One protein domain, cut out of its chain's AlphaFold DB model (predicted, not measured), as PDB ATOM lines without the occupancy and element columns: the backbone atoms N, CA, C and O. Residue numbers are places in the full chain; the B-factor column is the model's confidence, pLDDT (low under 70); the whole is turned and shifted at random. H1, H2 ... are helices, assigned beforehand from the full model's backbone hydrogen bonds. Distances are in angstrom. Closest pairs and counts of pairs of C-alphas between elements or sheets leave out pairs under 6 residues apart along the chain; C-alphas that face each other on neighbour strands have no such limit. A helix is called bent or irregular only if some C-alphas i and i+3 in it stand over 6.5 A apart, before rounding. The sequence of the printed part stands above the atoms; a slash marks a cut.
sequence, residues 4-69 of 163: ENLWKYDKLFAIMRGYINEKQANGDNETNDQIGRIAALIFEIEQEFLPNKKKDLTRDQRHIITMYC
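Overview. This is residues 4 to 69 of the 163 residues of an uncharacterized protein of Trichomonas vaginalis (UniProt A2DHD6). This is a long helical hairpin, H1 and H2 side by side and running opposite ways, with the short helix H3 crossing H2 on the side away from H1. H2 is in the middle, and the chain folds back from its last residues through residues 49 to 58 to bring H3 onto it; at the turn of the hairpin residues 24 to 30 stick out. The printed part has 66 residues with three named helices, in the order H1, H2, H3, and no named strand; the class is all helix. It is only just compact, close to loose, with a radius of gyration of the C-alphas of 12.6 A, and the C-alphas span 39 by 26 by 15 A, the hairpin making the length.

Arrangement. H1, residues 4 to 26, is the longest helix and touches H2, residues 29 to 48. Their closest C-alphas are those of Met 16 and Ile 35, 5.9 A apart, and 19 pairs of C-alphas are within 8 A. The two lines stand at a shallow tilt of 23 degrees and run opposite ways; H1 and H2 are a helical hairpin. H2 also touches H3, residues 59 to 68, with 14 pairs of C-alphas within 8 A. The closest C-alphas there are those of Ala 40 and Ile 65, 4.5 A apart. H2 and H3 stand at a steep tilt of 62 degrees and run opposite ways. The centres of H1 and H2 are 9.5 A apart, those of H2 and H3 8.8 A. H1 and H3 are apart, with no C-alpha of the one within 8 A of the other. In H1, H2 and H3 every O i to N i+4 pair is within hydrogen-bond range.

Along the chain. H1 runs from C-alpha 4 at (17.978, -32.373, -6.729) to C-alpha 26 at (0.460, -36.666, -34.749), 33.3 A from first to last C-alpha. H2 has 20 residues, begins at C-alpha 29 at (2.471, -45.234, -30.881) and is 29.4 A long. H3 has 10 residues, is 14.3 A long and ends at C-alpha 68 at (6.728, -48.802, -18.651). None of the three helices is bent.

Size, cuts and confidence. The two C-alphas farthest apart are those of Asn 26 and Pro 51, at 39.1 A, while the first and last printed C-alphas, Glu 4 and Cys 69, are 20.9 A apart. The printed part has no cut. The link from H1 to H2 is tight, with 2 residues, and the link from H2 to H3 is short, with 10 residues; there is no long link. Residues 24 to 30, of which 24 to 26 belong to H1, stand free. The mean pLDDT of the printed part is 77.7; residues 24 to 27, residues 51 to 55 and residue 69 are under 70.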
ATOM      1  N   GLU A   4      17.613 -31.577  -5.552       75.00
ATOM      2  CA  GLU A   4      17.978 -32.373  -6.729       75.00
ATOM      3  C   GLU A   4      16.789 -33.172  -7.297       75.00
ATOM      4  O   GLU A   4      16.574 -33.207  -8.512       75.00
ATOM      5  N   ASN A   5      15.976 -33.780  -6.427       70.88
ATOM      6  CA  ASN A   5      14.804 -34.555  -6.838       70.88
ATOM      7  C   ASN A   5      13.660 -33.657  -7.319       70.88
ATOM      8  O   ASN A   5      12.961 -34.028  -8.261       70.88
ATOM      9  N   LEU A   6      13.509 -32.469  -6.728       73.50
ATOM     10  CA  LEU A   6      12.539 -31.463  -7.163       73.50
ATOM     11  C   LEU A   6      12.880 -30.953  -8.575       73.50
ATOM     12  O   LEU A   6      12.034 -30.962  -9.466       73.50
ATOM     13  N   TRP A   7      14.154 -30.632  -8.825       79.50
ATOM     14  CA  TRP A   7      14.634 -30.223 -10.149       79.50
ATOM     15  C   TRP A   7      14.437 -31.314 -11.211       79.50
ATOM     16  O   TRP A   7      14.007 -31.045 -12.338       79.50
ATOM     17  N   LYS A   8      14.731 -32.570 -10.858       74.50
ATOM     18  CA  LYS A   8      14.532 -33.720 -11.745       74.50
ATOM     19  C   LYS A   8      13.051 -33.939 -12.063       74.50
ATOM     20  O   LYS A   8      12.721 -34.210 -13.218       74.50
ATOM     21  N   TYR A   9      12.178 -33.798 -11.067       80.44
ATOM     22  CA  TYR A   9      10.728 -33.887 -11.221       80.44
ATOM     23  C   TYR A   9      10.200 -32.828 -12.196       80.44
ATOM     24  O   TYR A   9       9.562 -33.179 -13.190       80.44
ATOM     25  N   ASP A  10      10.554 -31.556 -11.988       79.31
ATOM     26  CA  ASP A  10      10.126 -30.443 -12.844       79.31
ATOM     27  C   ASP A  10      10.589 -30.621 -14.296       79.31
ATOM     28  O   ASP A  10       9.821 -30.415 -15.243       79.31
ATOM     29  N   LYS A  11      11.831 -31.079 -14.489       84.31
ATOM     30  CA  LYS A  11      12.384 -31.369 -15.816       84.31
ATOM     31  C   LYS A  11      11.621 -32.490 -16.523       84.31
ATOM     32  O   LYS A  11      11.289 -32.349 -17.700       84.31
ATOM     33  N   LEU A  12      11.332 -33.592 -15.830       82.25
ATOM     34  CA  LEU A  12      10.575 -34.717 -16.393       82.25
ATOM     35  C   LEU A  12       9.142 -34.308 -16.749       82.25
ATOM     36  O   LEU A  12       8.655 -34.659 -17.823       82.25
ATOM     37  N   PHE A  13       8.496 -33.503 -15.905       82.62
ATOM     38  CA  PHE A  13       7.163 -32.971 -16.181       82.62
ATOM     39  C   PHE A  13       7.135 -32.061 -17.413       82.62
ATOM     40  O   PHE A  13       6.210 -32.153 -18.224       82.62
ATOM     41  N   ALA A  14       8.147 -31.207 -17.587       84.88
ATOM     42  CA  ALA A  14       8.272 -30.352 -18.763       84.88
ATOM     43  C   ALA A  14       8.440 -31.171 -20.056       84.88
ATOM     44  O   ALA A  14       7.755 -30.903 -21.044       84.88
ATOM     45  N   ILE A  15       9.283 -32.210 -20.029       81.38
ATOM     46  CA  ILE A  15       9.482 -33.122 -21.168       81.38
ATOM     47  C   ILE A  15       8.181 -33.879 -21.483       81.38
ATOM     48  O   ILE A  15       7.771 -33.940 -22.640       81.38
ATOM     49  N   MET A  16       7.488 -34.398 -20.462       84.50
ATOM     50  CA  MET A  16       6.211 -35.103 -20.634       84.50
ATOM     51  C   MET A  16       5.153 -34.218 -21.305       84.50
ATOM     52  O   MET A  16       4.448 -34.676 -22.201       84.50
ATOM     53  N   ARG A  17       5.054 -32.941 -20.908       84.31
ATOM     54  CA  ARG A  17       4.146 -31.974 -21.549       84.31
ATOM     55  C   ARG A  17       4.485 -31.754 -23.024       84.31
ATOM     56  O   ARG A  17       3.563 -31.656 -23.827       84.31
ATOM     57  N   GLY A  18       5.773 -31.720 -23.376       80.62
ATOM     58  CA  GLY A  18       6.229 -31.646 -24.767       80.62
ATOM     59  C   GLY A  18       5.679 -32.797 -25.612       80.62
ATOM     60  O   GLY A  18       4.973 -32.558 -26.588       80.62
ATOM     61  N   TYR A  19       5.884 -34.036 -25.162       80.88
ATOM     62  CA  TYR A  19       5.382 -35.219 -25.867       80.88
ATOM     63  C   TYR A  19       3.852 -35.317 -25.903       80.88
ATOM     64  O   TYR A  19       3.288 -35.770 -26.894       80.88
ATOM     65  N   ILE A  20       3.144 -34.881 -24.855       80.31
ATOM     66  CA  ILE A  20       1.670 -34.842 -24.873       80.31
ATOM     67  C   ILE A  20       1.166 -33.899 -25.973       80.31
ATOM     68  O   ILE A  20       0.220 -34.246 -26.682       80.31
ATOM     69  N   ASN A  21       1.808 -32.743 -26.144       79.00
ATOM     70  CA  ASN A  21       1.455 -31.794 -27.199       79.00
ATOM     71  C   ASN A  21       1.767 -32.361 -28.596       79.00
ATOM     72  O   ASN A  21       0.951 -32.230 -29.506       79.00
ATOM     73  N   GLU A  22       2.896 -33.055 -28.762       74.00
ATOM     74  CA  GLU A  22       3.246 -33.746 -30.014       74.00
ATOM     75  C   GLU A  22       2.270 -34.886 -30.343       74.00
ATOM     76  O   GLU A  22       1.817 -35.015 -31.483       74.00
ATOM     77  N   LYS A  23       1.852 -35.667 -29.338       72.56
ATOM     78  CA  LYS A  23       0.831 -36.712 -29.490       72.56
ATOM     79  C   LYS A  23      -0.495 -36.141 -29.977       72.56
ATOM     80  O   LYS A  23      -1.140 -36.755 -30.821       72.56
ATOM     81  N   GLN A  24      -0.925 -35.000 -29.439       67.88
ATOM     82  CA  GLN A  24      -2.162 -34.348 -29.877       67.88
ATOM     83  C   GLN A  24      -2.104 -33.927 -31.352       67.88
ATOM     84  O   GLN A  24      -3.144 -33.898 -32.004       67.88
ATOM     85  N   ALA A  25      -0.908 -33.646 -31.876       62.53
ATOM     86  CA  ALA A  25      -0.708 -33.295 -33.275       62.53
ATOM     87  C   ALA A  25      -0.645 -34.522 -34.207       62.53
ATOM     88  O   ALA A  25      -1.266 -34.496 -35.266       62.53
ATOM     89  N   ASN A  26       0.069 -35.590 -33.819       67.69
ATOM     90  CA  ASN A  26       0.460 -36.666 -34.749       67.69
ATOM     91  C   ASN A  26       0.019 -38.088 -34.347       67.69
ATOM     92  O   ASN A  26       0.067 -38.994 -35.176       67.69
ATOM     93  N   GLY A  27      -0.441 -38.300 -33.110       64.56
ATOM     94  CA  GLY A  27      -1.142 -39.518 -32.686       64.56
ATOM     95  C   GLY A  27      -0.396 -40.852 -32.827       64.56
ATOM     96  O   GLY A  27      -1.061 -41.876 -32.974       64.56
ATOM     97  N   ASP A  28       0.941 -40.882 -32.792       75.75
ATOM     98  CA  ASP A  28       1.704 -42.119 -33.009       75.75
ATOM     99  C   ASP A  28       1.937 -42.971 -31.735       75.75
ATOM    100  O   ASP A  28       1.809 -42.530 -30.586       75.75
ATOM    101  N   ASN A  29       2.239 -44.256 -31.951       74.94
ATOM    102  CA  ASN A  29       2.471 -45.234 -30.881       74.94
ATOM    103  C   ASN A  29       3.814 -45.040 -30.163       74.94
ATOM    104  O   ASN A  29       3.944 -45.435 -29.005       74.94
ATOM    105  N   GLU A  30       4.801 -44.437 -30.821       78.19
ATOM    106  CA  GLU A  30       6.125 -44.190 -30.248       78.19
ATOM    107  C   GLU A  30       6.068 -43.077 -29.192       78.19
ATOM    108  O   GLU A  30       6.588 -43.231 -28.086       78.19
ATOM    109  N   THR A  31       5.315 -42.011 -29.466       79.19
ATOM    110  CA  THR A  31       5.043 -40.927 -28.518       79.19
ATOM    111  C   THR A  31       4.265 -41.438 -27.306       79.19
ATOM    112  O   THR A  31       4.544 -41.041 -26.174       79.19
ATOM    113  N   ASN A  32       3.324 -42.372 -27.499       79.19
ATOM    114  CA  ASN A  32       2.630 -43.038 -26.388       79.19
ATOM    115  C   ASN A  32       3.585 -43.804 -25.466       79.19
ATOM    116  O   ASN A  32       3.436 -43.726 -24.246       79.19
ATOM    117  N   ASP A  33       4.556 -44.522 -26.034       81.38
ATOM    118  CA  ASP A  33       5.562 -45.254 -25.261       81.38
ATOM    119  C   ASP A  33       6.460 -44.294 -24.464       81.38
ATOM    120  O   ASP A  33       6.684 -44.502 -23.271       81.38
ATOM    121  N   GLN A  34       6.898 -43.187 -25.076       82.56
ATOM    122  CA  GLN A  34       7.706 -42.162 -24.401       82.56
ATOM    123  C   GLN A  34       6.952 -41.485 -23.250       82.56
ATOM    124  O   GLN A  34       7.493 -41.356 -22.149       82.56
ATOM    125  N   ILE A  35       5.682 -41.116 -23.460       85.19
ATOM    126  CA  ILE A  35       4.822 -40.573 -22.397       85.19
ATOM    127  C   ILE A  35       4.697 -41.583 -21.252       85.19
ATOM    128  O   ILE A  35       4.857 -41.205 -20.092       85.19
ATOM    129  N   GLY A  36       4.457 -42.860 -21.563       83.38
ATOM    130  CA  GLY A  36       4.356 -43.930 -20.568       83.38
ATOM    131  C   GLY A  36       5.627 -44.086 -19.730       83.38
ATOM    132  O   GLY A  36       5.549 -44.153 -18.502       83.38
ATOM    133  N   ARG A  37       6.805 -44.071 -20.368       83.81
ATOM    134  CA  ARG A  37       8.112 -44.156 -19.689       83.81
ATOM    135  C   ARG A  37       8.376 -42.968 -18.772       83.81
ATOM    136  O   ARG A  37       8.812 -43.160 -17.640       83.81
ATOM    137  N   ILE A  38       8.101 -41.747 -19.231       85.81
ATOM    138  CA  ILE A  38       8.322 -40.542 -18.421       85.81
ATOM    139  C   ILE A  38       7.334 -40.491 -17.251       85.81
ATOM    140  O   ILE A  38       7.741 -40.203 -16.125       85.81
ATOM    141  N   ALA A  39       6.064 -40.834 -17.483       86.56
ATOM    142  CA  ALA A  39       5.054 -40.911 -16.430       86.56
ATOM    143  C   ALA A  39       5.428 -41.943 -15.354       86.56
ATOM    144  O   ALA A  39       5.290 -41.666 -14.165       86.56
ATOM    145  N   ALA A  40       5.957 -43.105 -15.749       84.00
ATOM    146  CA  ALA A  40       6.436 -44.113 -14.808       84.00
ATOM    147  C   ALA A  40       7.562 -43.578 -13.903       84.00
ATOM    148  O   ALA A  40       7.484 -43.743 -12.687       84.00
ATOM    149  N   LEU A  41       8.544 -42.861 -14.466       81.56
ATOM    150  CA  LEU A  41       9.630 -42.236 -13.700       81.56
ATOM    151  C   LEU A  41       9.130 -41.152 -12.736       81.56
ATOM    152  O   LEU A  41       9.609 -41.059 -11.608       81.56
ATOM    153  N   ILE A  42       8.164 -40.335 -13.165       84.50
ATOM    154  CA  ILE A  42       7.528 -39.321 -12.313       84.50
ATOM    155  C   ILE A  42       6.849 -39.992 -11.115       84.50
ATOM    156  O   ILE A  42       7.079 -39.583  -9.978       84.50
ATOM    157  N   PHE A  43       6.062 -41.046 -11.349       86.19
ATOM    158  CA  PHE A  43       5.370 -41.747 -10.269       86.19
ATOM    159  C   PHE A  43       6.326 -42.489  -9.325       86.19
ATOM    160  O   PHE A  43       6.035 -42.579  -8.134       86.19
ATOM    161  N   GLU A  44       7.468 -42.990  -9.809       79.62
ATOM    162  CA  GLU A  44       8.520 -43.540  -8.941       79.62
ATOM    163  C   GLU A  44       9.113 -42.465  -8.019       79.62
ATOM    164  O   GLU A  44       9.227 -42.705  -6.817       79.62
ATOM    165  N   ILE A  45       9.407 -41.267  -8.544       78.38
ATOM    166  CA  ILE A  45       9.884 -40.136  -7.732       78.38
ATOM    167  C   ILE A  45       8.829 -39.748  -6.691       78.38
ATOM    168  O   ILE A  45       9.168 -39.590  -5.523       78.38
ATOM    169  N   GLU A  46       7.549 -39.635  -7.059       77.75
ATOM    170  CA  GLU A  46       6.475 -39.329  -6.098       77.75
ATOM    171  C   GLU A  46       6.382 -40.383  -4.991       77.75
ATOM    172  O   GLU A  46       6.270 -40.041  -3.812       77.75
ATOM    173  N   GLN A  47       6.485 -41.666  -5.353       79.12
ATOM    174  CA  GLN A  47       6.408 -42.783  -4.416       79.12
ATOM    175  C   GLN A  47       7.498 -42.731  -3.336       79.12
ATOM    176  O   GLN A  47       7.259 -43.191  -2.217       79.12
ATOM    177  N   GLU A  48       8.676 -42.171  -3.621       73.00
ATOM    178  CA  GLU A  48       9.745 -42.014  -2.627       73.00
ATOM    179  C   GLU A  48       9.345 -41.113  -1.451       73.00
ATOM    180  O   GLU A  48       9.856 -41.310  -0.346       73.00
ATOM    181  N   PHE A  49       8.395 -40.195  -1.657       70.31
ATOM    182  CA  PHE A  49       7.966 -39.199  -0.670       70.31
ATOM    183  C   PHE A  49       6.594 -39.478  -0.049       70.31
ATOM    184  O   PHE A  49       6.154 -38.723   0.818       70.31
ATOM    185  N   LEU A  50       5.923 -40.561  -0.450       73.38
ATOM    186  CA  LEU A  50       4.650 -40.962   0.144       73.38
ATOM    187  C   LEU A  50       4.874 -41.660   1.501       73.38
ATOM    188  O   LEU A  50       5.710 -42.569   1.581       73.38
ATOM    189  N   PRO A  51       4.100 -41.317   2.555       63.09
ATOM    190  CA  PRO A  51       4.177 -41.988   3.855       63.09
ATOM    191  C   PRO A  51       3.934 -43.496   3.746       63.09
ATOM    192  O   PRO A  51       4.571 -44.285   4.444       63.09
ATOM    193  N   ASN A  52       3.038 -43.916   2.844       69.44
ATOM    194  CA  ASN A  52       2.769 -45.316   2.558       69.44
ATOM    195  C   ASN A  52       2.908 -45.624   1.062       69.44
ATOM    196  O   ASN A  52       1.928 -45.756   0.324       69.44
ATOM    197  N   LYS A  53       4.157 -45.867   0.647       66.44
ATOM    198  CA  LYS A  53       4.585 -46.158  -0.735       66.44
ATOM    199  C   LYS A  53       3.685 -47.128  -1.519       66.44
ATOM    200  O   LYS A  53       3.609 -47.038  -2.739       66.44
ATOM    201  N   LYS A  54       3.012 -48.087  -0.867       58.84
ATOM    202  CA  LYS A  54       2.144 -49.074  -1.544       58.84
ATOM    203  C   LYS A  54       0.665 -48.689  -1.583       58.84
ATOM    204  O   LYS A  54      -0.009 -49.042  -2.555       58.84
ATOM    205  N   LYS A  55       0.153 -48.038  -0.534       64.62
ATOM    206  CA  LYS A  55      -1.277 -47.712  -0.407       64.62
ATOM    207  C   LYS A  55      -1.648 -46.402  -1.094       64.62
ATOM    208  O   LYS A  55      -2.763 -46.307  -1.593       64.62
ATOM    209  N   ASP A  56      -0.704 -45.473  -1.185       74.38
ATOM    210  CA  ASP A  56      -0.980 -44.106  -1.635       74.38
ATOM    211  C   ASP A  56      -0.955 -43.942  -3.169       74.38
ATOM    212  O   ASP A  56      -1.340 -42.899  -3.684       74.38
ATOM    213  N   LEU A  57      -0.565 -44.982  -3.921       78.62
ATOM    214  CA  LEU A  57      -0.662 -44.992  -5.386       78.62
ATOM    215  C   LEU A  57      -2.016 -45.524  -5.870       78.62
ATOM    216  O   LEU A  57      -2.525 -46.544  -5.384       78.62
ATOM    217  N   THR A  58      -2.554 -44.899  -6.918       85.06
ATOM    218  CA  THR A  58      -3.746 -45.395  -7.615       85.06
ATOM    219  C   THR A  58      -3.447 -46.682  -8.395       85.06
ATOM    220  O   THR A  58      -2.295 -47.056  -8.643       85.06
ATOM    221  N   ARG A  59      -4.500 -47.412  -8.788       83.44
ATOM    222  CA  ARG A  59      -4.364 -48.620  -9.620       83.44
ATOM    223  C   ARG A  59      -3.675 -48.314 -10.954       83.44
ATOM    224  O   ARG A  59      -2.827 -49.102 -11.365       83.44
ATOM    225  N   ASP A  60      -4.001 -47.184 -11.568       83.25
ATOM    226  CA  ASP A  60      -3.498 -46.810 -12.890       83.25
ATOM    227  C   ASP A  60      -2.037 -46.367 -12.831       83.25
ATOM    228  O   ASP A  60      -1.234 -46.825 -13.637       83.25
ATOM    229  N   GLN A  61      -1.646 -45.600 -11.808       84.75
ATOM    230  CA  GLN A  61      -0.236 -45.269 -11.565       84.75
ATOM    231  C   GLN A  61       0.611 -46.533 -11.384       84.75
ATOM    232  O   GLN A  61       1.649 -46.689 -12.023       84.75
ATOM    233  N   ARG A  62       0.135 -47.494 -10.577       81.19
ATOM    234  CA  ARG A  62       0.815 -48.791 -10.416       81.19
ATOM    235  C   ARG A  62       0.912 -49.563 -11.728       81.19
ATOM    236  O   ARG A  62       1.927 -50.215 -11.975       81.19
ATOM    237  N   HIS A  63      -0.135 -49.524 -12.549       82.31
ATOM    238  CA  HIS A  63      -0.142 -50.183 -13.850       82.31
ATOM    239  C   HIS A  63       0.874 -49.551 -14.808       82.31
ATOM    240  O   HIS A  63       1.664 -50.284 -15.396       82.31
ATOM    241  N   ILE A  64       0.923 -48.218 -14.884       83.25
ATOM    242  CA  ILE A  64       1.873 -47.461 -15.712       83.25
ATOM    243  C   ILE A  64       3.313 -47.746 -15.280       83.25
ATOM    244  O   ILE A  64       4.129 -48.103 -16.126       83.25
ATOM    245  N   ILE A  65       3.611 -47.698 -13.976       78.94
ATOM    246  CA  ILE A  65       4.931 -48.088 -13.453       78.94
ATOM    247  C   ILE A  65       5.257 -49.522 -13.884       78.94
ATOM    248  O   ILE A  65       6.318 -49.782 -14.432       78.94
ATOM    249  N   THR A  66       4.338 -50.469 -13.694       77.00
ATOM    250  CA  THR A  66       4.592 -51.882 -14.025       77.00
ATOM    251  C   THR A  66       4.812 -52.121 -15.522       77.00
ATOM    252  O   THR A  66       5.555 -53.033 -15.887       77.00
ATOM    253  N   MET A  67       4.118 -51.365 -16.373       79.31
ATOM    254  CA  MET A  67       4.134 -51.515 -17.826       79.31
ATOM    255  C   MET A  67       5.361 -50.852 -18.460       79.31
ATOM    256  O   MET A  67       5.959 -51.441 -19.356       79.31
ATOM    257  N   TYR A  68       5.738 -49.658 -17.989       77.19
ATOM    258  CA  TYR A  68       6.728 -48.802 -18.651       77.19
ATOM    259  C   TYR A  68       8.020 -48.592 -17.870       77.19
ATOM    260  O   TYR A  68       9.047 -48.317 -18.492       77.19
ATOM    261  N   CYS A  69       8.024 -48.766 -16.544       67.38
ATOM    262  CA  CYS A  69       9.291 -49.027 -15.879       67.38
ATOM    263  C   CYS A  69       9.643 -50.486 -16.166       67.38
ATOM    264  O   CYS A  69       8.864 -51.385 -15.825       67.38
TER     265      CYS A  69